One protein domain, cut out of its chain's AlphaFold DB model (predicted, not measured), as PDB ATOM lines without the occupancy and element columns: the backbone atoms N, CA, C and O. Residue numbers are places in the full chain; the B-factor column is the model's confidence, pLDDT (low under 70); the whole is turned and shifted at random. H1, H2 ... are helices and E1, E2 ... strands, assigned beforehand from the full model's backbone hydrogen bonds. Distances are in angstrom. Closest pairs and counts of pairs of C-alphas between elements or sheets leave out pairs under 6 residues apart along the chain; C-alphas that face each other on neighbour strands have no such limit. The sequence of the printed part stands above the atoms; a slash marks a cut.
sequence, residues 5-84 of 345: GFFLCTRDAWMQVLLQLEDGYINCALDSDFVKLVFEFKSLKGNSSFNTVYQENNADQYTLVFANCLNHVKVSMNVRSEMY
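Overview. This is residues 5 to 84 of the 345 residues of the protein "Beta-carotene isomerase D27" of Hibiscus syriacus (UniProt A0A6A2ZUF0). A small antiparallel sheet of three strands, with E1 between E2 and E3, has the helix H1 out to one side, where it only grazes the sheet; on the side away from H1, residues 47 to 54 and 76 to 84 spread out as two long loose strips. Past E3 the printed part folds back, and residues 71 to 76 stick out at this turn. The printed part has 80 residues, with three named strands and two named helices in the order E1, H1, E2, H2, E3; the sheet's order is E2, E1, E3. The class is mixed, helices and strands, though under half of the residues, 34 of 80, are in named elements. The whole is flat, spanning 36 by 35 by 17 A, and only just compact, close to loose, with a radius of gyration of the C-alphas of 13.5 A.

Along the chain. E1, residues 5 to 10, begins at C-alpha 5 at (-46.015, -40.306, 2.603) and is 16.7 A long from first to last C-alpha. H1, residues 11 to 22, is 16.9 A long and ends at C-alpha 22 at (-54.526, -31.174, -13.516). E2 is residues 36 to 40, 11.2 A, and H2 is residues 41 to 44, 5.5 A. E3, residues 62 to 68, is the longest strand, 19.1 A, and ends at C-alpha 68 at (-52.346, -38.275, 1.356).

Arrangement. E1 is the inner strand of the sheet, and E2 and E3 are its edge strands. E1 and E3 are antiparallel at 145 degrees between their directions; C-alphas 6 and 66 face each other at 4.6 A, and N 63 and O 9, 2.8 A, are within hydrogen-bond range. E2 and E1 are antiparallel at 169 degrees; C-alphas 37 and 7 face each other at 4.3 A, and N 6 and O 39, 2.8 A, are within hydrogen-bond range. H1 is on the sheet, with 8 pairs of C-alphas within 10 A, but only grazes it, with its residues 11 to 17. The closest C-alphas of H1 and E3 are those of Arg 11 and Tyr 62, 7.6 A apart. H2 is not on the sheet, but only just, with 4 pairs of C-alphas within 10 A; the closest C-alphas of E1 and H2 are those of Gly 5 and Phe 41, 5.6 A apart. H1 and H2 are apart. In H1 every O i to N i+4 pair is within hydrogen-bond range, and H2 is too short for such a pair.

Size, cuts and confidence. The two C-alphas farthest apart are those of Ala 59 and His 72, 36.8 A. The printed part has no cut. The links from H1 to E2, 13 residues, and from H2 to E3, 17 residues, are long; those from E1 to H1 and from E2 to H2 are tight. The mean pLDDT of the printed part is 85.1, and no printed residue is under 70.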
ATOM      1  N   GLY A   5     -47.427 -40.493   2.297       90.06
ATOM      2  CA  GLY A   5     -46.015 -40.306   2.603       90.06
ATOM      3  C   GLY A   5     -45.519 -38.870   2.557       90.06
ATOM      4  O   GLY A   5     -46.279 -37.929   2.336       90.06
ATOM      5  N   PHE A   6     -44.214 -38.738   2.769       90.94
ATOM      6  CA  PHE A   6     -43.466 -37.493   2.697       90.94
ATOM      7  C   PHE A   6     -42.532 -37.507   1.492       90.94
ATOM      8  O   PHE A   6     -41.878 -38.515   1.203       90.94
ATOM      9  N   PHE A   7     -42.423 -36.368   0.824       91.44
ATOM     10  CA  PHE A   7     -41.497 -36.160  -0.281       91.44
ATOM     11  C   PHE A   7     -40.880 -34.765  -0.205       91.44
ATOM     12  O   PHE A   7     -41.439 -33.853   0.406       91.44
ATOM     13  N   LEU A   8     -39.712 -34.612  -0.820       91.06
ATOM     14  CA  LEU A   8     -39.086 -33.322  -1.065       91.06
ATOM     15  C   LEU A   8     -39.405 -32.888  -2.491       91.06
ATOM     16  O   LEU A   8     -39.264 -33.663  -3.439       91.06
ATOM     17  N   CYS A   9     -39.791 -31.630  -2.647       88.69
ATOM     18  CA  CYS A   9     -39.931 -30.999  -3.951       88.69
ATOM     19  C   CYS A   9     -39.249 -29.634  -3.959       88.69
ATOM     20  O   CYS A   9     -39.141 -28.956  -2.934       88.69
ATOM     21  N   THR A  10     -38.772 -29.238  -5.132       85.75
ATOM     22  CA  THR A  10     -38.373 -27.855  -5.392       85.75
ATOM     23  C   THR A  10     -39.586 -27.081  -5.897       85.75
ATOM     24  O   THR A  10     -40.581 -27.672  -6.326       85.75
ATOM     25  N   ARG A  11     -39.527 -25.748  -5.854       76.81
ATOM     26  CA  ARG A  11     -40.632 -24.901  -6.331       76.81
ATOM     27  C   ARG A  11     -40.990 -25.191  -7.793       76.81
ATOM     28  O   ARG A  11     -42.168 -25.268  -8.128       76.81
ATOM     29  N   ASP A  12     -39.981 -25.376  -8.635       75.19
ATOM     30  CA  ASP A  12     -40.174 -25.586 -10.070       75.19
ATOM     31  C   ASP A  12     -40.693 -27.005 -10.358       75.19
ATOM     32  O   ASP A  12     -41.624 -27.171 -11.146       75.19
ATOM     33  N   ALA A  13     -40.182 -28.013  -9.638       82.69
ATOM     34  CA  ALA A  13     -40.697 -29.381  -9.697       82.69
ATOM     35  C   ALA A  13     -42.165 -29.453  -9.252       82.69
ATOM     36  O   ALA A  13     -42.972 -30.139  -9.873       82.69
ATOM     37  N   TRP A  14     -42.546 -28.706  -8.212       81.88
ATOM     38  CA  TRP A  14     -43.929 -28.679  -7.739       81.88
ATOM     39  C   TRP A  14     -44.907 -28.132  -8.783       81.88
ATOM     40  O   TRP A  14     -45.990 -28.686  -8.950       81.88
ATOM     41  N   MET A  15     -44.524 -27.092  -9.529       79.44
ATOM     42  CA  MET A  15     -45.358 -26.573 -10.620       79.44
ATOM     43  C   MET A  15     -45.602 -27.627 -11.705       79.44
ATOM     44  O   MET A  15     -46.713 -27.733 -12.213       79.44
ATOM     45  N   GLN A  16     -44.593 -28.439 -12.029       80.50
ATOM     46  CA  GLN A  16     -44.740 -29.537 -12.987       80.50
ATOM     47  C   GLN A  16     -45.645 -30.651 -12.448       80.50
ATOM     48  O   GLN A  16     -46.493 -31.155 -13.179       80.50
ATOM     49  N   VAL A  17     -45.519 -30.991 -11.164       83.44
ATOM     50  CA  VAL A  17     -46.381 -31.979 -10.491       83.44
ATOM     51  C   VAL A  17     -47.845 -31.532 -10.493       83.44
ATOM     52  O   VAL A  17     -48.728 -32.343 -10.756       83.44
ATOM     53  N   LEU A  18     -48.112 -30.246 -10.239       82.81
ATOM     54  CA  LEU A  18     -49.467 -29.691 -10.288       82.81
ATOM     55  C   LEU A  18     -50.082 -29.795 -11.686       82.81
ATOM     56  O   LEU A  18     -51.224 -30.231 -11.802       82.81
ATOM     57  N   LEU A  19     -49.320 -29.472 -12.734       80.44
ATOM     58  CA  LEU A  19     -49.781 -29.624 -14.116       80.44
ATOM     59  C   LEU A  19     -50.081 -31.091 -14.451       80.44
ATOM     60  O   LEU A  19     -51.123 -31.390 -15.021       80.44
ATOM     61  N   GLN A  20     -49.224 -32.028 -14.029       84.31
ATOM     62  CA  GLN A  20     -49.466 -33.462 -14.232       84.31
ATOM     63  C   GLN A  20     -50.735 -33.967 -13.529       84.31
ATOM     64  O   GLN A  20     -51.381 -34.887 -14.030       84.31
ATOM     65  N   LEU A  21     -51.074 -33.403 -12.366       83.94
ATOM     66  CA  LEU A  21     -52.310 -33.718 -11.645       83.94
ATOM     67  C   LEU A  21     -53.537 -33.123 -12.346       83.94
ATOM     68  O   LEU A  21     -54.556 -33.800 -12.453       83.94
ATOM     69  N   GLU A  22     -53.441 -31.879 -12.820       84.12
ATOM     70  CA  GLU A  22     -54.526 -31.174 -13.516       84.12
ATOM     71  C   GLU A  22     -54.868 -31.835 -14.859       84.12
ATOM     72  O   GLU A  22     -56.037 -32.086 -15.147       84.12
ATOM     73  N   ASP A  23     -53.845 -32.216 -15.621       86.69
ATOM     74  CA  ASP A  23     -53.981 -32.921 -16.899       86.69
ATOM     75  C   ASP A  23     -54.362 -34.408 -16.731       86.69
ATOM     76  O   ASP A  23     -54.593 -35.116 -17.713       86.69
ATOM     77  N   GLY A  24     -54.416 -34.914 -15.492       82.81
ATOM     78  CA  GLY A  24     -54.777 -36.300 -15.184       82.81
ATOM     79  C   GLY A  24     -53.713 -37.343 -15.551       82.81
ATOM     80  O   GLY A  24     -54.019 -38.536 -15.590       82.81
ATOM     81  N   TYR A  25     -52.466 -36.928 -15.805       84.44
ATOM     82  CA  TYR A  25     -51.346 -37.842 -16.068       84.44
ATOM     83  C   TYR A  25     -50.942 -38.643 -14.830       84.44
ATOM     84  O   TYR A  25     -50.548 -39.805 -14.948       84.44
ATOM     85  N   ILE A  26     -51.034 -38.036 -13.644       87.00
ATOM     86  CA  ILE A  26     -50.773 -38.708 -12.369       87.00
ATOM     87  C   ILE A  26     -51.989 -38.587 -11.453       87.00
ATOM     88  O   ILE A  26     -52.668 -37.568 -11.422       87.00
ATOM     89  N   ASN A  27     -52.241 -39.630 -10.662       84.06
ATOM     90  CA  ASN A  27     -53.340 -39.650  -9.687       84.06
ATOM     91  C   ASN A  27     -52.888 -39.242  -8.275       84.06
ATOM     92  O   ASN A  27     -53.703 -39.118  -7.364       84.06
ATOM     93  N   CYS A  28     -51.579 -39.116  -8.059       86.25
ATOM     94  CA  CYS A  28     -50.988 -38.816  -6.766       86.25
ATOM     95  C   CYS A  28     -49.654 -38.103  -6.957       86.25
ATOM     96  O   CYS A  28     -48.845 -38.520  -7.781       86.25
ATOM     97  N   ALA A  29     -49.385 -37.084  -6.138       85.50
ATOM     98  CA  ALA A  29     -48.114 -36.359  -6.170       85.50
ATOM     99  C   ALA A  29     -46.892 -37.271  -5.932       85.50
ATOM    100  O   ALA A  29     -45.819 -36.996  -6.455       85.50
ATOM    101  N   LEU A  30     -47.060 -38.367  -5.179       86.56
ATOM    102  CA  LEU A  30     -46.003 -39.351  -4.901       86.56
ATOM    103  C   LEU A  30     -45.611 -40.197  -6.122       86.56
ATOM    104  O   LEU A  30     -44.561 -40.828  -6.087       86.56
ATOM    105  N   ASP A  31     -46.449 -40.233  -7.163       85.44
ATOM    106  CA  ASP A  31     -46.204 -41.018  -8.381       85.44
ATOM    107  C   ASP A  31     -45.354 -40.235  -9.410       85.44
ATOM    108  O   ASP A  31     -45.009 -40.780 -10.455       85.44
ATOM    109  N   SER A  32     -45.040 -38.958  -9.157       86.00
ATOM    110  CA  SER A  32     -44.281 -38.115 -10.090       86.00
ATOM    111  C   SER A  32     -42.770 -38.345  -9.992       86.00
ATOM    112  O   SER A  32     -42.203 -38.333  -8.902       86.00
ATOM    113  N   ASP A  33     -42.086 -38.425 -11.135       85.44
ATOM    114  CA  ASP A  33     -40.617 -38.524 -11.197       85.44
ATOM    115  C   ASP A  33     -39.899 -37.232 -10.759       85.44
ATOM    116  O   ASP A  33     -38.694 -37.231 -10.497       85.44
ATOM    117  N   PHE A  34     -40.627 -36.113 -10.668       83.50
ATOM    118  CA  PHE A  34     -40.077 -34.819 -10.254       83.50
ATOM    119  C   PHE A  34     -39.950 -34.672  -8.734       83.50
ATOM    120  O   PHE A  34     -39.283 -33.747  -8.260       83.50
ATOM    121  N   VAL A  35     -40.581 -35.558  -7.955       88.12
ATOM    122  CA  VAL A  35     -40.513 -35.520  -6.492       88.12
ATOM    123  C   VAL A  35     -39.503 -36.520  -5.952       88.12
ATOM    124  O   VAL A  35     -39.354 -37.637  -6.438       88.12
ATOM    125  N   LYS A  36     -38.816 -36.132  -4.880       89.38
ATOM    126  CA  LYS A  36     -37.889 -37.013  -4.175       89.38
ATOM    127  C   LYS A  36     -38.605 -37.651  -2.999       89.38
ATOM    128  O   LYS A  36     -38.837 -37.005  -1.980       89.38
ATOM    129  N   LEU A  37     -38.982 -38.916  -3.147       88.62
ATOM    130  CA  LEU A  37     -39.666 -39.659  -2.092       88.62
ATOM    131  C   LEU A  37     -38.751 -39.809  -0.865       88.62
ATOM    132  O   LEU A  37     -37.711 -40.459  -0.932       88.62
ATOM    133  N   VAL A  38     -39.157 -39.219   0.262       88.38
ATOM    134  CA  VAL A  38     -38.441 -39.331   1.544       88.38
ATOM    135  C   VAL A  38     -38.915 -40.563   2.291       88.38
ATOM    136  O   VAL A  38     -38.117 -41.318   2.847       88.38
ATOM    137  N   PHE A  39     -40.233 -40.748   2.340       86.88
ATOM    138  CA  PHE A  39     -40.837 -41.809   3.123       86.88
ATOM    139  C   PHE A  39     -42.236 -42.168   2.627       86.88
ATOM    140  O   PHE A  39     -43.083 -41.294   2.467       86.88
ATOM    141  N   GLU A  40     -42.514 -43.464   2.488       87.25
ATOM    142  CA  GLU A  40     -43.859 -43.987   2.227       87.25
ATOM    143  C   GLU A  40     -44.341 -44.843   3.403       87.25
ATOM    144  O   GLU A  40     -43.605 -45.689   3.920       87.25
ATOM    145  N   PHE A  41     -45.613 -44.691   3.781       85.12
ATOM    146  CA  PHE A  41     -46.198 -45.356   4.946       85.12
ATOM    147  C   PHE A  41     -46.259 -46.883   4.821       85.12
ATOM    148  O   PHE A  41     -46.357 -47.590   5.824       85.12
ATOM    149  N   LYS A  42     -46.129 -47.423   3.605       81.75
ATOM    150  CA  LYS A  42     -45.906 -48.856   3.369       81.75
ATOM    151  C   LYS A  42     -44.704 -49.392   4.161       81.75
ATOM    152  O   LYS A  42     -44.719 -50.545   4.586       81.75
ATOM    153  N   SER A  43     -43.699 -48.552   4.399       79.50
ATOM    154  CA  SER A  43     -42.461 -48.915   5.091       79.50
ATOM    155  C   SER A  43     -42.610 -49.048   6.610       79.50
ATOM    156  O   SER A  43     -41.727 -49.626   7.237       79.50
ATOM    157  N   LEU A  44     -43.722 -48.592   7.210       79.88
ATOM    158  CA  LEU A  44     -43.934 -48.679   8.663       79.88
ATOM    159  C   LEU A  44     -44.060 -50.119   9.186       79.88
ATOM    160  O   LEU A  44     -43.880 -50.316  10.380       79.88
ATOM    161  N   LYS A  45     -44.352 -51.123   8.337       78.69
ATOM    162  CA  LYS A  45     -44.445 -52.563   8.696       78.69
ATOM    163  C   LYS A  45     -45.165 -52.869  10.035       78.69
ATOM    164  O   LYS A  45     -44.874 -53.878  10.664       78.69
ATOM    165  N   GLY A  46     -46.113 -52.028  10.461       75.75
ATOM    166  CA  GLY A  46     -46.874 -52.194  11.709       75.75
ATOM    167  C   GLY A  46     -46.306 -51.502  12.959       75.75
ATOM    168  O   GLY A  46     -46.932 -51.586  14.011       75.75
ATOM    169  N   ASN A  47     -45.177 -50.791  12.872       81.06
ATOM    170  CA  ASN A  47     -44.653 -49.991  13.981       81.06
ATOM    171  C   ASN A  47     -45.447 -48.688  14.175       81.06
ATOM    172  O   ASN A  47     -45.963 -48.114  13.218       81.06
ATOM    173  N   SER A  48     -45.511 -48.201  15.418       79.06
ATOM    174  CA  SER A  48     -46.217 -46.963  15.794       79.06
ATOM    175  C   SER A  48     -45.364 -45.695  15.692       79.06
ATOM    176  O   SER A  48     -45.907 -44.593  15.663       79.06
ATOM    177  N   SER A  49     -44.037 -45.830  15.636       82.19
ATOM    178  CA  SER A  49     -43.096 -44.718  15.495       82.19
ATOM    179  C   SER A  49     -41.953 -45.098  14.560       82.19
ATOM    180  O   SER A  49     -41.612 -46.275  14.413       82.19
ATOM    181  N   PHE A  50     -41.384 -44.097  13.898       83.44
ATOM    182  CA  PHE A  50     -40.306 -44.280  12.942       83.44
ATOM    183  C   PHE A  50     -39.468 -43.005  12.839       83.44
ATOM    184  O   PHE A  50     -40.020 -41.909  12.832       83.44
ATOM    185  N   ASN A  51     -38.152 -43.173  12.715       86.44
ATOM    186  CA  ASN A  51     -37.196 -42.091  12.506       86.44
ATOM    187  C   ASN A  51     -36.365 -42.416  11.261       86.44
ATOM    188  O   ASN A  51     -35.798 -43.505  11.168       86.44
ATOM    189  N   THR A  52     -36.270 -41.472  10.326       85.94
ATOM    190  CA  THR A  52     -35.414 -41.578   9.136       85.94
ATOM    191  C   THR A  52     -34.595 -40.318   8.951       85.94
ATOM    192  O   THR A  52     -35.017 -39.230   9.337       85.94
ATOM    193  N   VAL A  53     -33.429 -40.481   8.334       88.12
ATOM    194  CA  VAL A  53     -32.575 -39.385   7.893       88.12
ATOM    195  C   VAL A  53     -32.398 -39.540   6.391       88.12
ATOM    196  O   VAL A  53     -31.892 -40.557   5.925       88.12
ATOM    197  N   TYR A  54     -32.828 -38.530   5.640       88.25
ATOM    198  CA  TYR A  54     -32.661 -38.466   4.193       88.25
ATOM    199  C   TYR A  54     -31.535 -37.489   3.866       88.25
ATOM    200  O   TYR A  54     -31.587 -36.331   4.279       88.25
ATOM    201  N   GLN A  55     -30.506 -37.965   3.166       88.69
ATOM    202  CA  GLN A  55     -29.375 -37.142   2.749       88.69
ATOM    203  C   GLN A  55     -29.576 -36.696   1.307       88.69
ATOM    204  O   GLN A  55     -29.641 -37.521   0.398       88.69
ATOM    205  N   GLU A  56     -29.663 -35.384   1.117       87.31
ATOM    206  CA  GLU A  56     -29.763 -34.769  -0.197       87.31
ATOM    207  C   GLU A  56     -28.435 -34.105  -0.562       87.31
ATOM    208  O   GLU A  56     -27.969 -33.214   0.148       87.31
ATOM    209  N   ASN A  57     -27.833 -34.540  -1.671       85.31
ATOM    210  CA  ASN A  57     -26.523 -34.057  -2.113       85.31
ATOM    211  C   ASN A  57     -26.626 -32.925  -3.145       85.31
ATOM    212  O   ASN A  57     -25.662 -32.185  -3.346       85.31
ATOM    213  N   ASN A  58     -27.772 -32.782  -3.816       86.25
ATOM    214  CA  ASN A  58     -27.958 -31.739  -4.814       86.25
ATOM    215  C   ASN A  58     -28.308 -30.416  -4.126       86.25
ATOM    216  O   ASN A  58     -29.176 -30.357  -3.261       86.25
ATOM    217  N   ALA A  59     -27.645 -29.333  -4.530       82.81
ATOM    218  CA  ALA A  59     -27.886 -28.012  -3.960       82.81
ATOM    219  C   ALA A  59     -29.126 -27.351  -4.583       82.81
ATOM    220  O   ALA A  59     -29.056 -26.831  -5.701       82.81
ATOM    221  N   ASP A  60     -30.229 -27.311  -3.839       83.50
ATOM    222  CA  ASP A  60     -31.466 -26.632  -4.240       83.50
ATOM    223  C   ASP A  60     -32.308 -26.197  -3.023       83.50
ATOM    224  O   ASP A  60     -31.981 -26.499  -1.873       83.50
ATOM    225  N   GLN A  61     -33.399 -25.470  -3.270       81.00
ATOM    226  CA  GLN A  61     -34.394 -25.112  -2.267       81.00
ATOM    227  C   GLN A  61     -35.495 -26.176  -2.210       81.00
ATOM    228  O   GLN A  61     -36.456 -26.153  -2.982       81.00
ATOM    229  N   TYR A  62     -35.357 -27.093  -1.256       86.88
ATOM    230  CA  TYR A  62     -36.319 -28.163  -1.028       86.88
ATOM    231  C   TYR A  62     -37.375 -27.785   0.006       86.88
ATOM    232  O   TYR A  62     -37.076 -27.170   1.029       86.88
ATOM    233  N   THR A  63     -38.602 -28.224  -0.248       86.62
ATOM    234  CA  THR A  63     -39.713 -28.186   0.701       86.62
ATOM    235  C   THR A  63     -40.121 -29.612   1.032       86.62
ATOM    236  O   THR A  63     -40.301 -30.423   0.125       86.62
ATOM    237  N   LEU A  64     -40.271 -29.916   2.322       90.00
ATOM    238  CA  LEU A  64     -40.843 -31.178   2.779       90.00
ATOM    239  C   LEU A  64     -42.369 -31.089   2.729       90.00
ATOM    240  O   LEU A  64     -42.964 -30.241   3.391       90.00
ATOM    241  N   VAL A  65     -42.993 -31.976   1.961       89.12
ATOM    242  CA  VAL A  65     -44.441 -32.001   1.760       89.12
ATOM    243  C   VAL A  65     -44.989 -33.363   2.165       89.12
ATOM    244  O   VAL A  65     -44.393 -34.405   1.891       89.12
ATOM    245  N   PHE A  66     -46.143 -33.345   2.828       90.12
ATOM    246  CA  PHE A  66     -46.932 -34.536   3.108       90.12
ATOM    247  C   PHE A  66     -48.033 -34.688   2.057       90.12
ATOM    248  O   PHE A  66     -48.799 -33.754   1.826       90.12
ATOM    249  N   ALA A  67     -48.144 -35.873   1.458       89.06
ATOM    250  CA  ALA A  67     -49.248 -36.225   0.574       89.06
ATOM    251  C   ALA A  67     -50.052 -37.397   1.139       89.06
ATOM    252  O   ALA A  67     -49.510 -38.452   1.479       89.06
ATOM    253  N   ASN A  68     -51.372 -37.214   1.156       90.00
ATOM    254  CA  ASN A  68     -52.346 -38.275   1.356       90.00
ATOM    255  C   ASN A  68     -53.219 -38.387   0.105       90.00
ATOM    256  O   ASN A  68     -54.140 -37.598  -0.080       90.00
ATOM    257  N   CYS A  69     -52.936 -39.377  -0.737       88.00
ATOM    258  CA  CYS A  69     -53.684 -39.606  -1.971       88.00
ATOM    259  C   CYS A  69     -54.852 -40.592  -1.791       88.00
ATOM    260  O   CYS A  69     -55.416 -41.076  -2.770       88.00
ATOM    261  N   LEU A  70     -55.205 -40.936  -0.546       86.62
ATOM    262  CA  LEU A  70     -56.310 -41.835  -0.225       86.62
ATOM    263  C   LEU A  70     -57.480 -41.035   0.363       86.62
ATOM    264  O   LEU A  70     -57.532 -40.771   1.562       86.62
ATOM    265  N   ASN A  71     -58.468 -40.718  -0.477       77.81
ATOM    266  CA  ASN A  71     -59.605 -39.850  -0.123       77.81
ATOM    267  C   ASN A  71     -60.465 -40.360   1.053       77.81
ATOM    268  O   ASN A  71     -61.146 -39.575   1.709       77.81
ATOM    269  N   HIS A  72     -60.436 -41.665   1.347       81.56
ATOM    270  CA  HIS A  72     -61.224 -42.281   2.425       81.56
ATOM    271  C   HIS A  72     -60.430 -42.530   3.715       81.56
ATOM    272  O   HIS A  72     -60.980 -43.064   4.678       81.56
ATOM    273  N   VAL A  73     -59.148 -42.157   3.757       84.19
ATOM    274  CA  VAL A  73     -58.281 -42.396   4.913       84.19
ATOM    275  C   VAL A  73     -57.946 -41.068   5.571       84.19
ATOM    276  O   VAL A  73     -57.288 -40.212   4.985       84.19
ATOM    277  N   LYS A  74     -58.372 -40.904   6.824       83.44
ATOM    278  CA  LYS A  74     -57.925 -39.799   7.674       83.44
ATOM    279  C   LYS A  74     -56.676 -40.241   8.421       83.44
ATOM    280  O   LYS A  74     -56.689 -41.269   9.093       83.44
ATOM    281  N   VAL A  75     -55.606 -39.463   8.301       84.06
ATOM    282  CA  VAL A  75     -54.328 -39.735   8.959       84.06
ATOM    283  C   VAL A  75     -54.127 -38.701  10.058       84.06
ATOM    284  O   VAL A  75     -54.172 -37.504   9.793       84.06
ATOM    285  N   SER A  76     -53.916 -39.172  11.283       85.19
ATOM    286  CA  SER A  76     -53.478 -38.350  12.410       85.19
ATOM    287  C   SER A  76     -52.106 -38.842  12.844       85.19
ATOM    288  O   SER A  76     -51.893 -40.048  12.973       85.19
ATOM    289  N   MET A  77     -51.164 -37.923  13.014       85.94
ATOM    290  CA  MET A  77     -49.781 -38.237  13.358       85.94
ATOM    291  C   MET A  77     -49.130 -37.061  14.073       85.94
ATOM    292  O   MET A  77     -49.497 -35.908  13.854       85.94
ATOM    293  N   ASN A  78     -48.135 -37.372  14.896       88.06
ATOM    294  CA  ASN A  78     -47.227 -36.385  15.457       88.06
ATOM    295  C   ASN A  78     -45.921 -36.433  14.656       88.06
ATOM    296  O   ASN A  78     -45.268 -37.476  14.611       88.06
ATOM    297  N   VAL A  79     -45.581 -35.332  13.986       87.50
ATOM    298  CA  VAL A  79     -44.440 -35.255  13.069       87.50
ATOM    299  C   VAL A  79     -43.426 -34.276  13.633       87.50
ATOM    300  O   VAL A  79     -43.718 -33.094  13.790       87.50
ATOM    301  N   ARG A  80     -42.213 -34.768  13.891       89.06
ATOM    302  CA  ARG A  80     -41.047 -33.929  14.167       89.06
ATOM    303  C   ARG A  80     -40.098 -34.018  12.981       89.06
ATOM    304  O   ARG A  80     -39.513 -35.069  12.739       89.06
ATOM    305  N   SER A  81     -39.954 -32.917  12.256       88.12
ATOM    306  CA  SER A  81     -39.046 -32.802  11.115       88.12
ATOM    307  C   SER A  81     -38.015 -31.714  11.373       88.12
ATOM    308  O   SER A  81     -38.370 -30.612  11.785       88.12
ATOM    309  N   GLU A  82     -36.754 -32.007  11.081       87.56
ATOM    310  CA  GLU A  82     -35.640 -31.069  11.206       87.56
ATOM    311  C   GLU A  82     -34.878 -31.064   9.880       87.56
ATOM    312  O   GLU A  82     -34.434 -32.111   9.411       87.56
ATOM    313  N   MET A  83     -34.746 -29.889   9.266       87.88
ATOM    314  CA  MET A  83     -33.978 -29.691   8.038       87.88
ATOM    315  C   MET A  83     -32.802 -28.772   8.352       87.88
ATOM    316  O   MET A  83     -32.987 -27.710   8.943       87.88
ATOM    317  N   TYR A  84     -31.598 -29.188   7.977       89.31
ATOM    318  CA  TYR A  84     -30.384 -28.410   8.183       89.31
ATOM    319  C   TYR A  84     -29.413 -28.627   7.030       89.31
ATOM    320  O   TYR A  84     -29.333 -29.708   6.448       89.31
TER     321      TYR A  84